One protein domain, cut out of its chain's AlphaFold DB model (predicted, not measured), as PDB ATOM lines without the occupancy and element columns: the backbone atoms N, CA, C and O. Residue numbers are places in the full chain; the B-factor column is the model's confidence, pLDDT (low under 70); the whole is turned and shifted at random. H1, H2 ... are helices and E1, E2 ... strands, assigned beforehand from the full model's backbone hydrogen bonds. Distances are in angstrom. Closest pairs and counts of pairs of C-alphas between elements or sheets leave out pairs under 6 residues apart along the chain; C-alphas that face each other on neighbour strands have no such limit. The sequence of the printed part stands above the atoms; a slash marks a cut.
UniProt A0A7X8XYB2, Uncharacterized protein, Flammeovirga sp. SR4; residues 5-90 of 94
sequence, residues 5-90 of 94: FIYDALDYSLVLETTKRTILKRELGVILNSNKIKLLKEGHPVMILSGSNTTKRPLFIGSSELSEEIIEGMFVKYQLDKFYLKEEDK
ATOM      1  N   PHE A   5     273.869 554.479 436.823       93.25
ATOM      2  CA  PHE A   5     274.374 554.748 435.484       93.25
ATOM      3  C   PHE A   5     273.266 554.414 434.497       93.25
ATOM      4  O   PHE A   5     272.728 553.307 434.528       93.25
ATOM      5  N   ILE A   6     272.873 555.392 433.688       91.38
ATOM      6  CA  ILE A   6     271.759 555.276 432.757       91.38
ATOM      7  C   ILE A   6     272.307 555.403 431.348       91.38
ATOM      8  O   ILE A   6     272.872 556.438 431.007       91.38
ATOM      9  N   TYR A   7     272.088 554.371 430.547       91.94
ATOM     10  CA  TYR A   7     272.532 554.282 429.167       91.94
ATOM     11  C   TYR A   7     271.336 554.300 428.223       91.94
ATOM     12  O   TYR A   7     270.284 553.734 428.547       91.94
ATOM     13  N   ASP A   8     271.496 554.925 427.060       87.56
ATOM     14  CA  ASP A   8     270.574 554.732 425.947       87.56
ATOM     15  C   ASP A   8     270.898 553.370 425.320       87.56
ATOM     16  O   ASP A   8     272.047 553.014 425.049       87.56
ATOM     17  N   ALA A   9     269.866 552.537 425.216       84.62
ATOM     18  CA  ALA A   9     270.021 551.162 424.776       84.62
ATOM     19  C   ALA A   9     270.338 551.052 423.279       84.62
ATOM     20  O   ALA A   9     270.647 549.956 422.827       84.62
ATOM     21  N   LEU A  10     270.222 552.137 422.513       81.88
ATOM     22  CA  LEU A  10     270.320 552.135 421.054       81.88
ATOM     23  C   LEU A  10     271.658 552.663 420.548       81.88
ATOM     24  O   LEU A  10     272.120 552.238 419.495       81.88
ATOM     25  N   ASP A  11     272.267 553.589 421.284       83.31
ATOM     26  CA  ASP A  11     273.574 554.166 420.956       83.31
ATOM     27  C   ASP A  11     274.681 553.750 421.939       83.31
ATOM     28  O   ASP A  11     275.833 554.145 421.777       83.31
ATOM     29  N   TYR A  12     274.322 552.959 422.957       86.38
ATOM     30  CA  TYR A  12     275.194 552.457 424.021       86.38
ATOM     31  C   TYR A  12     275.895 553.570 424.814       86.38
ATOM     32  O   TYR A  12     276.865 553.330 425.533       86.38
ATOM     33  N   SER A  13     275.385 554.798 424.728       88.62
ATOM     34  CA  SER A  13     275.974 555.969 425.354       88.62
ATOM     35  C   SER A  13     275.437 556.173 426.766       88.62
ATOM     36  O   SER A  13     274.277 555.890 427.075       88.62
ATOM     37  N   LEU A  14     276.293 556.684 427.652       91.06
ATOM     38  CA  LEU A  14     275.877 557.103 428.984       91.06
ATOM     39  C   LEU A  14     275.087 558.417 428.878       91.06
ATOM     40  O   LEU A  14     275.632 559.460 428.529       91.06
ATOM     41  N   VAL A  15     273.809 558.367 429.241       89.81
ATOM     42  CA  VAL A  15     272.887 559.510 429.209       89.81
ATOM     43  C   VAL A  15     272.954 560.307 430.505       89.81
ATOM     44  O   VAL A  15     272.878 561.534 430.500       89.81
ATOM     45  N   LEU A  16     273.038 559.608 431.639       89.94
ATOM     46  CA  LEU A  16     272.976 560.232 432.954       89.94
ATOM     47  C   LEU A  16     273.693 559.379 433.999       89.94
ATOM     48  O   LEU A  16     273.491 558.169 434.082       89.94
ATOM     49  N   GLU A  17     274.444 560.042 434.872       92.88
ATOM     50  CA  GLU A  17     274.938 559.477 436.125       92.88
ATOM     51  C   GLU A  17     274.281 560.218 437.293       92.88
ATOM     52  O   GLU A  17     274.264 561.450 437.346       92.88
ATOM     53  N   THR A  18     273.709 559.488 438.251       90.94
ATOM     54  CA  THR A  18     273.069 560.121 439.408       90.94
ATOM     55  C   THR A  18     273.093 559.261 440.661       90.94
ATOM     56  O   THR A  18     272.915 558.051 440.624       90.94
ATOM     57  N   THR A  19     273.228 559.902 441.818       88.56
ATOM     58  CA  THR A  19     273.013 559.283 443.139       88.56
ATOM     59  C   THR A  19     271.595 559.512 443.670       88.56
ATOM     60  O   THR A  19     271.199 558.948 444.692       88.56
ATOM     61  N   LYS A  20     270.809 560.362 442.993       84.75
ATOM     62  CA  LYS A  20     269.477 560.794 443.420       84.75
ATOM     63  C   LYS A  20     268.415 560.225 442.496       84.75
ATOM     64  O   LYS A  20     268.203 560.696 441.382       84.75
ATOM     65  N   ARG A  21     267.635 559.281 443.019       80.12
ATOM     66  CA  ARG A  21     266.526 558.655 442.285       80.12
ATOM     67  C   ARG A  21     265.447 559.639 441.819       80.12
ATOM     68  O   ARG A  21     264.779 559.383 440.824       80.12
ATOM     69  N   THR A  22     265.269 560.761 442.517       85.44
ATOM     70  CA  THR A  22     264.327 561.818 442.114       85.44
ATOM     71  C   THR A  22     264.662 562.414 440.745       85.44
ATOM     72  O   THR A  22     263.751 562.855 440.046       85.44
ATOM     73  N   ILE A  23     265.934 562.366 440.331       86.75
ATOM     74  CA  ILE A  23     266.396 562.859 439.029       86.75
ATOM     75  C   ILE A  23     265.858 561.991 437.886       86.75
ATOM     76  O   ILE A  23     265.403 562.542 436.891       86.75
ATOM     77  N   LEU A  24     265.761 560.666 438.064       84.44
ATOM     78  CA  LEU A  24     265.209 559.759 437.044       84.44
ATOM     79  C   LEU A  24     263.797 560.159 436.606       84.44
ATOM     80  O   LEU A  24     263.489 560.179 435.419       84.44
ATOM     81  N   LYS A  25     262.935 560.507 437.568       82.69
ATOM     82  CA  LYS A  25     261.566 560.937 437.267       82.69
ATOM     83  C   LYS A  25     261.545 562.329 436.639       82.69
ATOM     84  O   LYS A  25     260.755 562.564 435.736       82.69
ATOM     85  N   ARG A  26     262.376 563.246 437.142       84.25
ATOM     86  CA  ARG A  26     262.393 564.649 436.711       84.25
ATOM     87  C   ARG A  26     262.934 564.820 435.293       84.25
ATOM     88  O   ARG A  26     262.367 565.595 434.539       84.25
ATOM     89  N   GLU A  27     264.024 564.134 434.967       83.56
ATOM     90  CA  GLU A  27     264.761 564.345 433.714       83.56
ATOM     91  C   GLU A  27     264.400 563.313 432.649       83.56
ATOM     92  O   GLU A  27     264.295 563.654 431.477       83.56
ATOM     93  N   LEU A  28     264.139 562.065 433.053       81.12
ATOM     94  CA  LEU A  28     263.893 560.963 432.118       81.12
ATOM     95  C   LEU A  28     262.450 560.447 432.156       81.12
ATOM     96  O   LEU A  28     262.112 559.539 431.405       81.12
ATOM     97  N   GLY A  29     261.595 560.965 433.046       80.56
ATOM     98  CA  GLY A  29     260.235 560.445 433.230       80.56
ATOM     99  C   GLY A  29     260.186 559.007 433.766       80.56
ATOM    100  O   GLY A  29     259.146 558.354 433.706       80.56
ATOM    101  N   VAL A  30     261.294 558.496 434.309       83.00
ATOM    102  CA  VAL A  30     261.441 557.097 434.719       83.00
ATOM    103  C   VAL A  30     261.022 556.893 436.174       83.00
ATOM    104  O   VAL A  30     261.532 557.535 437.096       83.00
ATOM    105  N   ILE A  31     260.147 555.909 436.402       83.44
ATOM    106  CA  ILE A  31     259.792 555.422 437.740       83.44
ATOM    107  C   ILE A  31     260.212 553.955 437.868       83.44
ATOM    108  O   ILE A  31     259.661 553.060 437.231       83.44
ATOM    109  N   LEU A  32     261.190 553.696 438.737       84.12
ATOM    110  CA  LEU A  32     261.576 552.332 439.107       84.12
ATOM    111  C   LEU A  32     260.503 551.717 440.012       84.12
ATOM    112  O   LEU A  32     260.121 552.333 441.004       84.12
ATOM    113  N   ASN A  33     260.048 550.502 439.720       87.12
ATOM    114  CA  ASN A  33     259.212 549.739 440.648       87.12
ATOM    115  C   ASN A  33     260.082 548.986 441.674       87.12
ATOM    116  O   ASN A  33     261.306 548.925 441.541       87.12
ATOM    117  N   SER A  34     259.456 548.398 442.695       87.75
ATOM    118  CA  SER A  34     260.170 547.693 443.770       87.75
ATOM    119  C   SER A  34     261.075 546.564 443.269       87.75
ATOM    120  O   SER A  34     262.170 546.394 443.798       87.75
ATOM    121  N   ASN A  35     260.667 545.838 442.225       89.56
ATOM    122  CA  ASN A  35     261.454 544.735 441.667       89.56
ATOM    123  C   ASN A  35     262.715 545.239 440.959       89.56
ATOM    124  O   ASN A  35     263.797 544.722 441.210       89.56
ATOM    125  N   LYS A  36     262.605 546.300 440.149       88.62
ATOM    126  CA  LYS A  36     263.758 546.925 439.485       88.62
ATOM    127  C   LYS A  36     264.776 547.455 440.492       88.62
ATOM    128  O   LYS A  36     265.969 547.325 440.273       88.62
ATOM    129  N   ILE A  37     264.318 548.008 441.617       88.44
ATOM    130  CA  ILE A  37     265.221 548.449 442.692       88.44
ATOM    131  C   ILE A  37     265.957 547.260 443.314       88.44
ATOM    132  O   ILE A  37     267.141 547.385 443.602       88.44
ATOM    133  N   LYS A  38     265.262 546.143 443.570       90.62
ATOM    134  CA  LYS A  38     265.891 544.941 444.140       90.62
ATOM    135  C   LYS A  38     266.973 544.401 443.207       90.62
ATOM    136  O   LYS A  38     268.100 544.250 443.650       90.62
ATOM    137  N   LEU A  39     266.653 544.258 441.921       91.19
ATOM    138  CA  LEU A  39     267.609 543.833 440.896       91.19
ATOM    139  C   LEU A  39     268.836 544.751 440.847       91.19
ATOM    140  O   LEU A  39     269.960 544.270 440.925       91.19
ATOM    141  N   LEU A  40     268.632 546.071 440.827       90.12
ATOM    142  CA  LEU A  40     269.737 547.033 440.845       90.12
ATOM    143  C   LEU A  40     270.608 546.908 442.102       90.12
ATOM    144  O   LEU A  40     271.823 547.018 442.015       90.12
ATOM    145  N   LYS A  41     270.017 546.655 443.274       88.62
ATOM    146  CA  LYS A  41     270.780 546.441 444.517       88.62
ATOM    147  C   LYS A  41     271.588 545.145 444.511       88.62
ATOM    148  O   LYS A  41     272.607 545.070 445.184       88.62
ATOM    149  N   GLU A  42     271.127 544.143 443.775       90.38
ATOM    150  CA  GLU A  42     271.818 542.867 443.572       90.38
ATOM    151  C   GLU A  42     272.886 542.955 442.463       90.38
ATOM    152  O   GLU A  42     273.545 541.964 442.163       90.38
ATOM    153  N   GLY A  43     273.083 544.135 441.859       87.56
ATOM    154  CA  GLY A  43     274.039 544.346 440.769       87.56
ATOM    155  C   GLY A  43     273.514 543.921 439.399       87.56
ATOM    156  O   GLY A  43     274.271 543.870 438.433       87.56
ATOM    157  N   HIS A  44     272.219 543.620 439.284       90.12
ATOM    158  CA  HIS A  44     271.601 543.258 438.018       90.12
ATOM    159  C   HIS A  44     271.120 544.510 437.273       90.12
ATOM    160  O   HIS A  44     270.213 545.201 437.760       90.12
ATOM    161  N   PRO A  45     271.665 544.802 436.079       91.38
ATOM    162  CA  PRO A  45     271.181 545.909 435.275       91.38
ATOM    163  C   PRO A  45     269.764 545.632 434.767       91.38
ATOM    164  O   PRO A  45     269.373 544.494 434.484       91.38
ATOM    165  N   VAL A  46     268.968 546.691 434.654       90.50
ATOM    166  CA  VAL A  46     267.549 546.606 434.293       90.50
ATOM    167  C   VAL A  46     267.242 547.456 433.073       90.50
ATOM    168  O   VAL A  46     267.760 548.557 432.923       90.50
ATOM    169  N   MET A  47     266.336 546.963 432.231       89.06
ATOM    170  CA  MET A  47     265.788 547.733 431.121       89.06
ATOM    171  C   MET A  47     264.534 548.495 431.537       89.06
ATOM    172  O   MET A  47     263.686 548.019 432.310       89.06
ATOM    173  N   ILE A  48     264.392 549.691 430.983       85.44
ATOM    174  CA  ILE A  48     263.220 550.532 431.134       85.44
ATOM    175  C   ILE A  48     262.805 551.031 429.764       85.44
ATOM    176  O   ILE A  48     263.514 551.795 429.125       85.44
ATOM    177  N   LEU A  49     261.606 550.633 429.355       75.44
ATOM    178  CA  LEU A  49     260.887 551.323 428.298       75.44
ATOM    179  C   LEU A  49     260.389 552.627 428.913       75.44
ATOM    180  O   LEU A  49     259.531 552.604 429.803       75.44
ATOM    181  N   SER A  50     261.011 553.745 428.547       64.19
ATOM    182  CA  SER A  50     260.527 555.035 429.009       64.19
ATOM    183  C   SER A  50     259.208 555.332 428.293       64.19
ATOM    184  O   SER A  50     259.119 555.323 427.072       64.19
ATOM    185  N   GLY A  51     258.147 555.507 429.081       54.81
ATOM    186  CA  GLY A  51     256.820 555.885 428.592       54.81
ATOM    187  C   GLY A  51     256.612 557.398 428.583       54.81
ATOM    188  O   GLY A  51     255.472 557.849 428.648       54.81
ATOM    189  N   SER A  52     257.691 558.187 428.623       51.31
ATOM    190  CA  SER A  52     257.597 559.643 428.674       51.31
ATOM    191  C   SER A  52     257.579 560.237 427.263       51.31
ATOM    192  O   SER A  52     258.200 559.713 426.341       51.31
ATOM    193  N   ASN A  53     256.899 561.373 427.094       47.44
ATOM    194  CA  ASN A  53     256.878 562.102 425.821       47.44
ATOM    195  C   ASN A  53     258.267 562.617 425.390       47.44
ATOM    196  O   ASN A  53     258.421 563.012 424.238       47.44
ATOM    197  N   THR A  54     259.262 562.631 426.287       50.16
ATOM    198  CA  THR A  54     260.617 563.148 426.030       50.16
ATOM    199  C   THR A  54     261.647 562.054 425.761       50.16
ATOM    200  O   THR A  54     262.616 562.294 425.051       50.16
ATOM    201  N   THR A  55     261.434 560.841 426.267       54.25
ATOM    202  CA  THR A  55     262.275 559.674 425.985       54.25
ATOM    203  C   THR A  55     261.371 558.528 425.564       54.25
ATOM    204  O   THR A  55     260.897 557.771 426.396       54.25
ATOM    205  N   LYS A  56     261.143 558.382 424.256       64.06
ATOM    206  CA  LYS A  56     260.521 557.172 423.683       64.06
ATOM    207  C   LYS A  56     261.492 555.987 423.605       64.06
ATOM    208  O   LYS A  56     261.116 554.898 423.193       64.06
ATOM    209  N   ARG A  57     262.753 556.206 423.983       75.50
ATOM    210  CA  ARG A  57     263.842 555.253 423.782       75.50
ATOM    211  C   ARG A  57     263.991 554.297 424.970       75.50
ATOM    212  O   ARG A  57     263.802 554.716 426.119       75.50
ATOM    213  N   PRO A  58     264.309 553.017 424.718       84.88
ATOM    214  CA  PRO A  58     264.677 552.076 425.763       84.88
ATOM    215  C   PRO A  58     265.954 552.545 426.469       84.88
ATOM    216  O   PRO A  58     266.920 552.952 425.834       84.88
ATOM    217  N   LEU A  59     265.951 552.474 427.798       89.19
ATOM    218  CA  LEU A  59     267.089 552.827 428.640       89.19
ATOM    219  C   LEU A  59     267.544 551.610 429.441       89.19
ATOM    220  O   LEU A  59     266.713 550.847 429.952       89.19
ATOM    221  N   PHE A  60     268.851 551.475 429.628       91.81
ATOM    222  CA  PHE A  60     269.433 550.537 430.581       91.81
ATOM    223  C   PHE A  60     269.921 551.275 431.816       91.81
ATOM    224  O   PHE A  60     270.475 552.365 431.726       91.81
ATOM    225  N   ILE A  61     269.690 550.689 432.989       91.75
ATOM    226  CA  ILE A  61     270.150 551.243 434.261       91.75
ATOM    227  C   ILE A  61     270.983 550.196 434.985       91.75
ATOM    228  O   ILE A  61     270.519 549.072 435.178       91.75
ATOM    229  N   GLY A  62     272.178 550.591 435.417       92.38
ATOM    230  CA  GLY A  62     273.067 549.822 436.281       92.38
ATOM    231  C   GLY A  62     273.338 550.541 437.605       92.38
ATOM    232  O   GLY A  62     273.225 551.764 437.699       92.38
ATOM    233  N   SER A  63     273.691 549.776 438.640       91.19
ATOM    234  CA  SER A  63     274.273 550.291 439.894       91.19
ATOM    235  C   SER A  63     275.798 550.474 439.815       91.19
ATOM    236  O   SER A  63     276.421 550.990 440.739       91.19
ATOM    237  N   SER A  64     276.395 550.031 438.709       90.75
ATOM    238  CA  SER A  64     277.787 550.208 438.307       90.75
ATOM    239  C   SER A  64     277.826 550.589 436.827       90.75
ATOM    240  O   SER A  64     276.821 550.423 436.126       90.75
ATOM    241  N   GLU A  65     278.974 551.073 436.355       90.88
ATOM    242  CA  GLU A  65     279.206 551.232 434.918       90.88
ATOM    243  C   GLU A  65     278.992 549.891 434.208       90.88
ATOM    244  O   GLU A  65     279.341 548.826 434.729       90.88
ATOM    245  N   LEU A  66     278.360 549.958 433.041       89.06
ATOM    246  CA  LEU A  66     278.113 548.809 432.182       89.06
ATOM    247  C   LEU A  66     279.118 548.863 431.037       89.06
ATOM    248  O   LEU A  66     279.280 549.910 430.412       89.06
ATOM    249  N   SER A  67     279.792 547.745 430.764       89.75
ATOM    250  CA  SER A  67     280.584 547.615 429.544       89.75
ATOM    251  C   SER A  67     279.666 547.502 428.327       89.75
ATOM    252  O   SER A  67     278.517 547.063 428.442       89.75
ATOM    253  N   GLU A  68     280.188 547.846 427.151       86.81
ATOM    254  CA  GLU A  68     279.466 547.691 425.881       86.81
ATOM    255  C   GLU A  68     278.966 546.253 425.680       86.81
ATOM    256  O   GLU A  68     277.814 546.054 425.313       86.81
ATOM    257  N   GLU A  69     279.766 545.247 426.050       89.56
ATOM    258  CA  GLU A  69     279.387 543.826 425.993       89.56
ATOM    259  C   GLU A  69     278.129 543.509 426.824       89.56
ATOM    260  O   GLU A  69     277.272 542.722 426.412       89.56
ATOM    261  N   ILE A  70     277.988 544.125 428.006       89.56
ATOM    262  CA  ILE A  70     276.802 543.947 428.855       89.56
ATOM    263  C   ILE A  70     275.591 544.616 428.204       89.56
ATOM    264  O   ILE A  70     274.502 544.039 428.197       89.56
ATOM    265  N   ILE A  71     275.777 545.818 427.660       88.06
ATOM    266  CA  ILE A  71     274.724 546.585 426.992       88.06
ATOM    267  C   ILE A  71     274.222 545.834 425.750       88.06
ATOM    268  O   ILE A  71     273.014 545.643 425.604       88.06
ATOM    269  N   GLU A  72     275.126 545.323 424.916       87.19
ATOM    270  CA  GLU A  72     274.803 544.521 423.733       87.19
ATOM    271  C   GLU A  72     274.100 543.210 424.120       87.19
ATOM    272  O   GLU A  72     273.048 542.863 423.575       87.19
ATOM    273  N   GLY A  73     274.603 542.515 425.146       87.94
ATOM    274  CA  GLY A  73     273.954 541.319 425.680       87.94
ATOM    275  C   GLY A  73     272.528 541.590 426.169       87.94
ATOM    276  O   GLY A  73     271.624 540.775 425.965       87.94
ATOM    277  N   MET A  74     272.288 542.755 426.779       88.44
ATOM    278  CA  MET A  74     270.946 543.193 427.156       88.44
ATOM    279  C   MET A  74     270.089 543.522 425.931       88.44
ATOM    280  O   MET A  74     268.940 543.086 425.885       88.44
ATOM    281  N   PHE A  75     270.627 544.229 424.936       86.06
ATOM    282  CA  PHE A  75     269.920 544.562 423.699       86.06
ATOM    283  C   PHE A  75     269.356 543.308 423.018       86.06
ATOM    284  O   PHE A  75     268.153 543.228 422.751       86.06
ATOM    285  N   VAL A  76     270.198 542.283 422.847       86.56
ATOM    286  CA  VAL A  76     269.810 540.988 422.269       86.56
ATOM    287  C   VAL A  76     268.809 540.261 423.167       86.56
ATOM    288  O   VAL A  76     267.774 539.783 422.697       86.56
ATOM    289  N   LYS A  77     269.068 540.206 424.482       86.94
ATOM    290  CA  LYS A  77     268.183 539.545 425.455       86.94
ATOM    291  C   LYS A  77     266.764 540.112 425.435       86.94
ATOM    292  O   LYS A  77     265.806 539.355 425.591       86.94
ATOM    293  N   TYR A  78     266.629 541.426 425.277       83.50
ATOM    294  CA  TYR A  78     265.336 542.107 425.247       83.50
ATOM    295  C   TYR A  78     264.729 542.222 423.842       83.50
ATOM    296  O   TYR A  78     263.620 542.745 423.730       83.50
ATOM    297  N   GLN A  79     265.392 541.694 422.805       81.75
ATOM    298  CA  GLN A  79     264.931 541.724 421.411       81.75
ATOM    299  C   GLN A  79     264.535 543.142 420.969       81.75
ATOM    300  O   GLN A  79     263.441 543.375 420.442       81.75
ATOM    301  N   LEU A  80     265.406 544.115 421.264       78.50
ATOM    302  CA  LEU A  80     265.162 545.524 420.948       78.50
ATOM    303  C   LEU A  80     265.136 545.804 419.437       78.50
ATOM    304  O   LEU A  80     264.471 546.746 419.008       78.50
ATOM    305  N   ASP A  81     265.734 544.928 418.631       75.38
ATOM    306  CA  ASP A  81     265.599 544.876 417.171       75.38
ATOM    307  C   ASP A  81     264.127 544.853 416.716       75.38
ATOM    308  O   ASP A  81     263.737 545.545 415.775       75.38
ATOM    309  N   LYS A  82     263.263 544.129 417.436       70.50
ATOM    310  CA  LYS A  82     261.830 544.019 417.110       70.50
ATOM    311  C   LYS A  82     261.011 545.253 417.475       70.50
ATOM    312  O   LYS A  82     259.902 545.412 416.961       70.50
ATOM    313  N   PHE A  83     261.503 546.086 418.391       65.50
ATOM    314  CA  PHE A  83     260.853 547.354 418.722       65.50
ATOM    315  C   PHE A  83     261.079 548.385 417.613       65.50
ATOM    316  O   PHE A  83     260.152 549.122 417.294       65.50
ATOM    317  N   TYR A  84     262.253 548.360 416.980       59.72
ATOM    318  CA  TYR A  84     262.605 549.247 415.870       59.72
ATOM    319  C   TYR A  84     261.758 549.012 414.619       59.72
ATOM    320  O   TYR A  84     261.160 549.951 414.099       59.72
ATOM    321  N   LEU A  85     261.615 547.749 414.201       56.22
ATOM    322  CA  LEU A  85     260.827 547.389 413.014       56.22
ATOM    323  C   LEU A  85     259.365 547.861 413.107       56.22
ATOM    324  O   LEU A  85     258.749 548.191 412.105       56.22
ATOM    325  N   LYS A  86     258.806 547.932 414.322       51.66
ATOM    326  CA  LYS A  86     257.419 548.363 414.547       51.66
ATOM    327  C   LYS A  86     257.225 549.876 414.629       51.66
ATOM    328  O   LYS A  86     256.078 550.319 414.556       51.66
ATOM    329  N   GLU A  87     258.278 550.654 414.878       52.16
ATOM    330  CA  GLU A  87     258.173 552.117 414.872       52.16
ATOM    331  C   GLU A  87     258.265 552.679 413.453       52.16
ATOM    332  O   GLU A  87     257.508 553.597 413.155       52.16
ATOM    333  N   GLU A  88     259.088 552.097 412.573       49.22
ATOM    334  CA  GLU A  88     259.176 552.505 411.161       49.22
ATOM    335  C   GLU A  88     257.853 552.281 410.408       49.22
ATOM    336  O   GLU A  88     257.371 553.200 409.747       49.22
ATOM    337  N   ASP A  89     257.179 551.145 410.624       46.97
ATOM    338  CA  ASP A  89     255.876 550.841 410.001       46.97
ATOM    339  C   ASP A  89     254.740 551.805 410.413       46.97
ATOM    340  O   ASP A  89     253.692 551.851 409.773       46.97
ATOM    341  N   LYS A  90     254.904 552.582 411.491       47.94
ATOM    342  CA  LYS A  90     253.890 553.548 411.956       47.94
ATOM    343  C   LYS A  90     254.080 554.963 411.421       47.94
ATOM    344  O   LYS A  90     253.242 555.817 411.712       47.94
TER     345      LYS A  90
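Overview. This is residues 5 to 90 of the 94 residues of an uncharacterized protein of Flammeovirga sp. SR4 (UniProt A0A7X8XYB2). A small, strongly twisted sheet of four strands, made of two hairpins, forms the middle of the domain between H1 and H3, with H2 packed at one end of E3 and E4. H4 comes after H3 at the far end of the length, and residues 85 to 90, of which 85 to 88 belong to H4, stick out free. The printed part has 86 residues, with four named helices and four named strands in the order E1 E2 H1 H2 E3 E4 H3 H4; the class is mixed, helices and strands. The sheet runs E2 E1 E4 E3, all antiparallel. The whole is compact, with a radius of gyration of the C-alphas of 12.6 A and spans of 38 by 28 by 23 A.

Along the chain. E1 is residues 5 to 8, 10.3 A long, and begins at C-alpha 5, (274.374, 554.748, 435.484). E2 is residues 14 to 18, 11.2 A. H1, residues 21 to 28, measures 10.8 A, and H2, residues 34 to 41, 10.7 A. E3 is residues 46 to 49, 10.1 A, and E4 residues 58 to 62, 13.6 A. H3, residues 68 to 77, is the longest helix at 13.9 A and begins at C-alpha 68, (279.466, 547.691, 425.881). H4, residues 81 to 88, measures 11.6 A and ends at C-alpha 88, (259.176, 552.505, 411.161).

Arrangement. E1 and E2 form a hairpin at 155 degrees, with N 6 and O 16 at 2.9 A, within hydrogen-bond range. E1 and E4 are antiparallel at 158 degrees, with N 7 and O 60 at 2.8 A. E3 and E4 form the other hairpin, at 156 degrees, with N 48 and O 59 at 2.8 A. E2 and E3 are the edge strands. H1 and H2 on one face of this sheet make two layers, helices on one face of a sheet. H1 is on the sheet at a height of 8.7 A and is near E2. H2 is on the sheet; its closest C-alphas to E4 are those of Leu 40 and Gly 62, 6.3 A. H3 only grazes the sheet with residues 71 to 75; the C-alphas of Phe 60 and Ile 71, the closest of E4 and H3, are 7.5 A apart. H3 and H4 are close but not clearly touching, about perpendicular at 75 degrees, with C-alphas 75 and 81 closest at 7.8 A. H4 is not on the sheet. Every O i to N i+4 pair is within hydrogen-bond range in H2 and H3, against 3 of 4 in H1 and in H4.

Size, cuts and confidence. The C-alphas of Thr 19 and Asp 89, the two farthest apart, are 38.3 A apart. The printed part has no cut. The link from E3 to E4 is short, with 8 residues, and the other links are tight. Mean pLDDT of the printed part is 81.1; residues 50 to 56 and 83 to 90 are under 70.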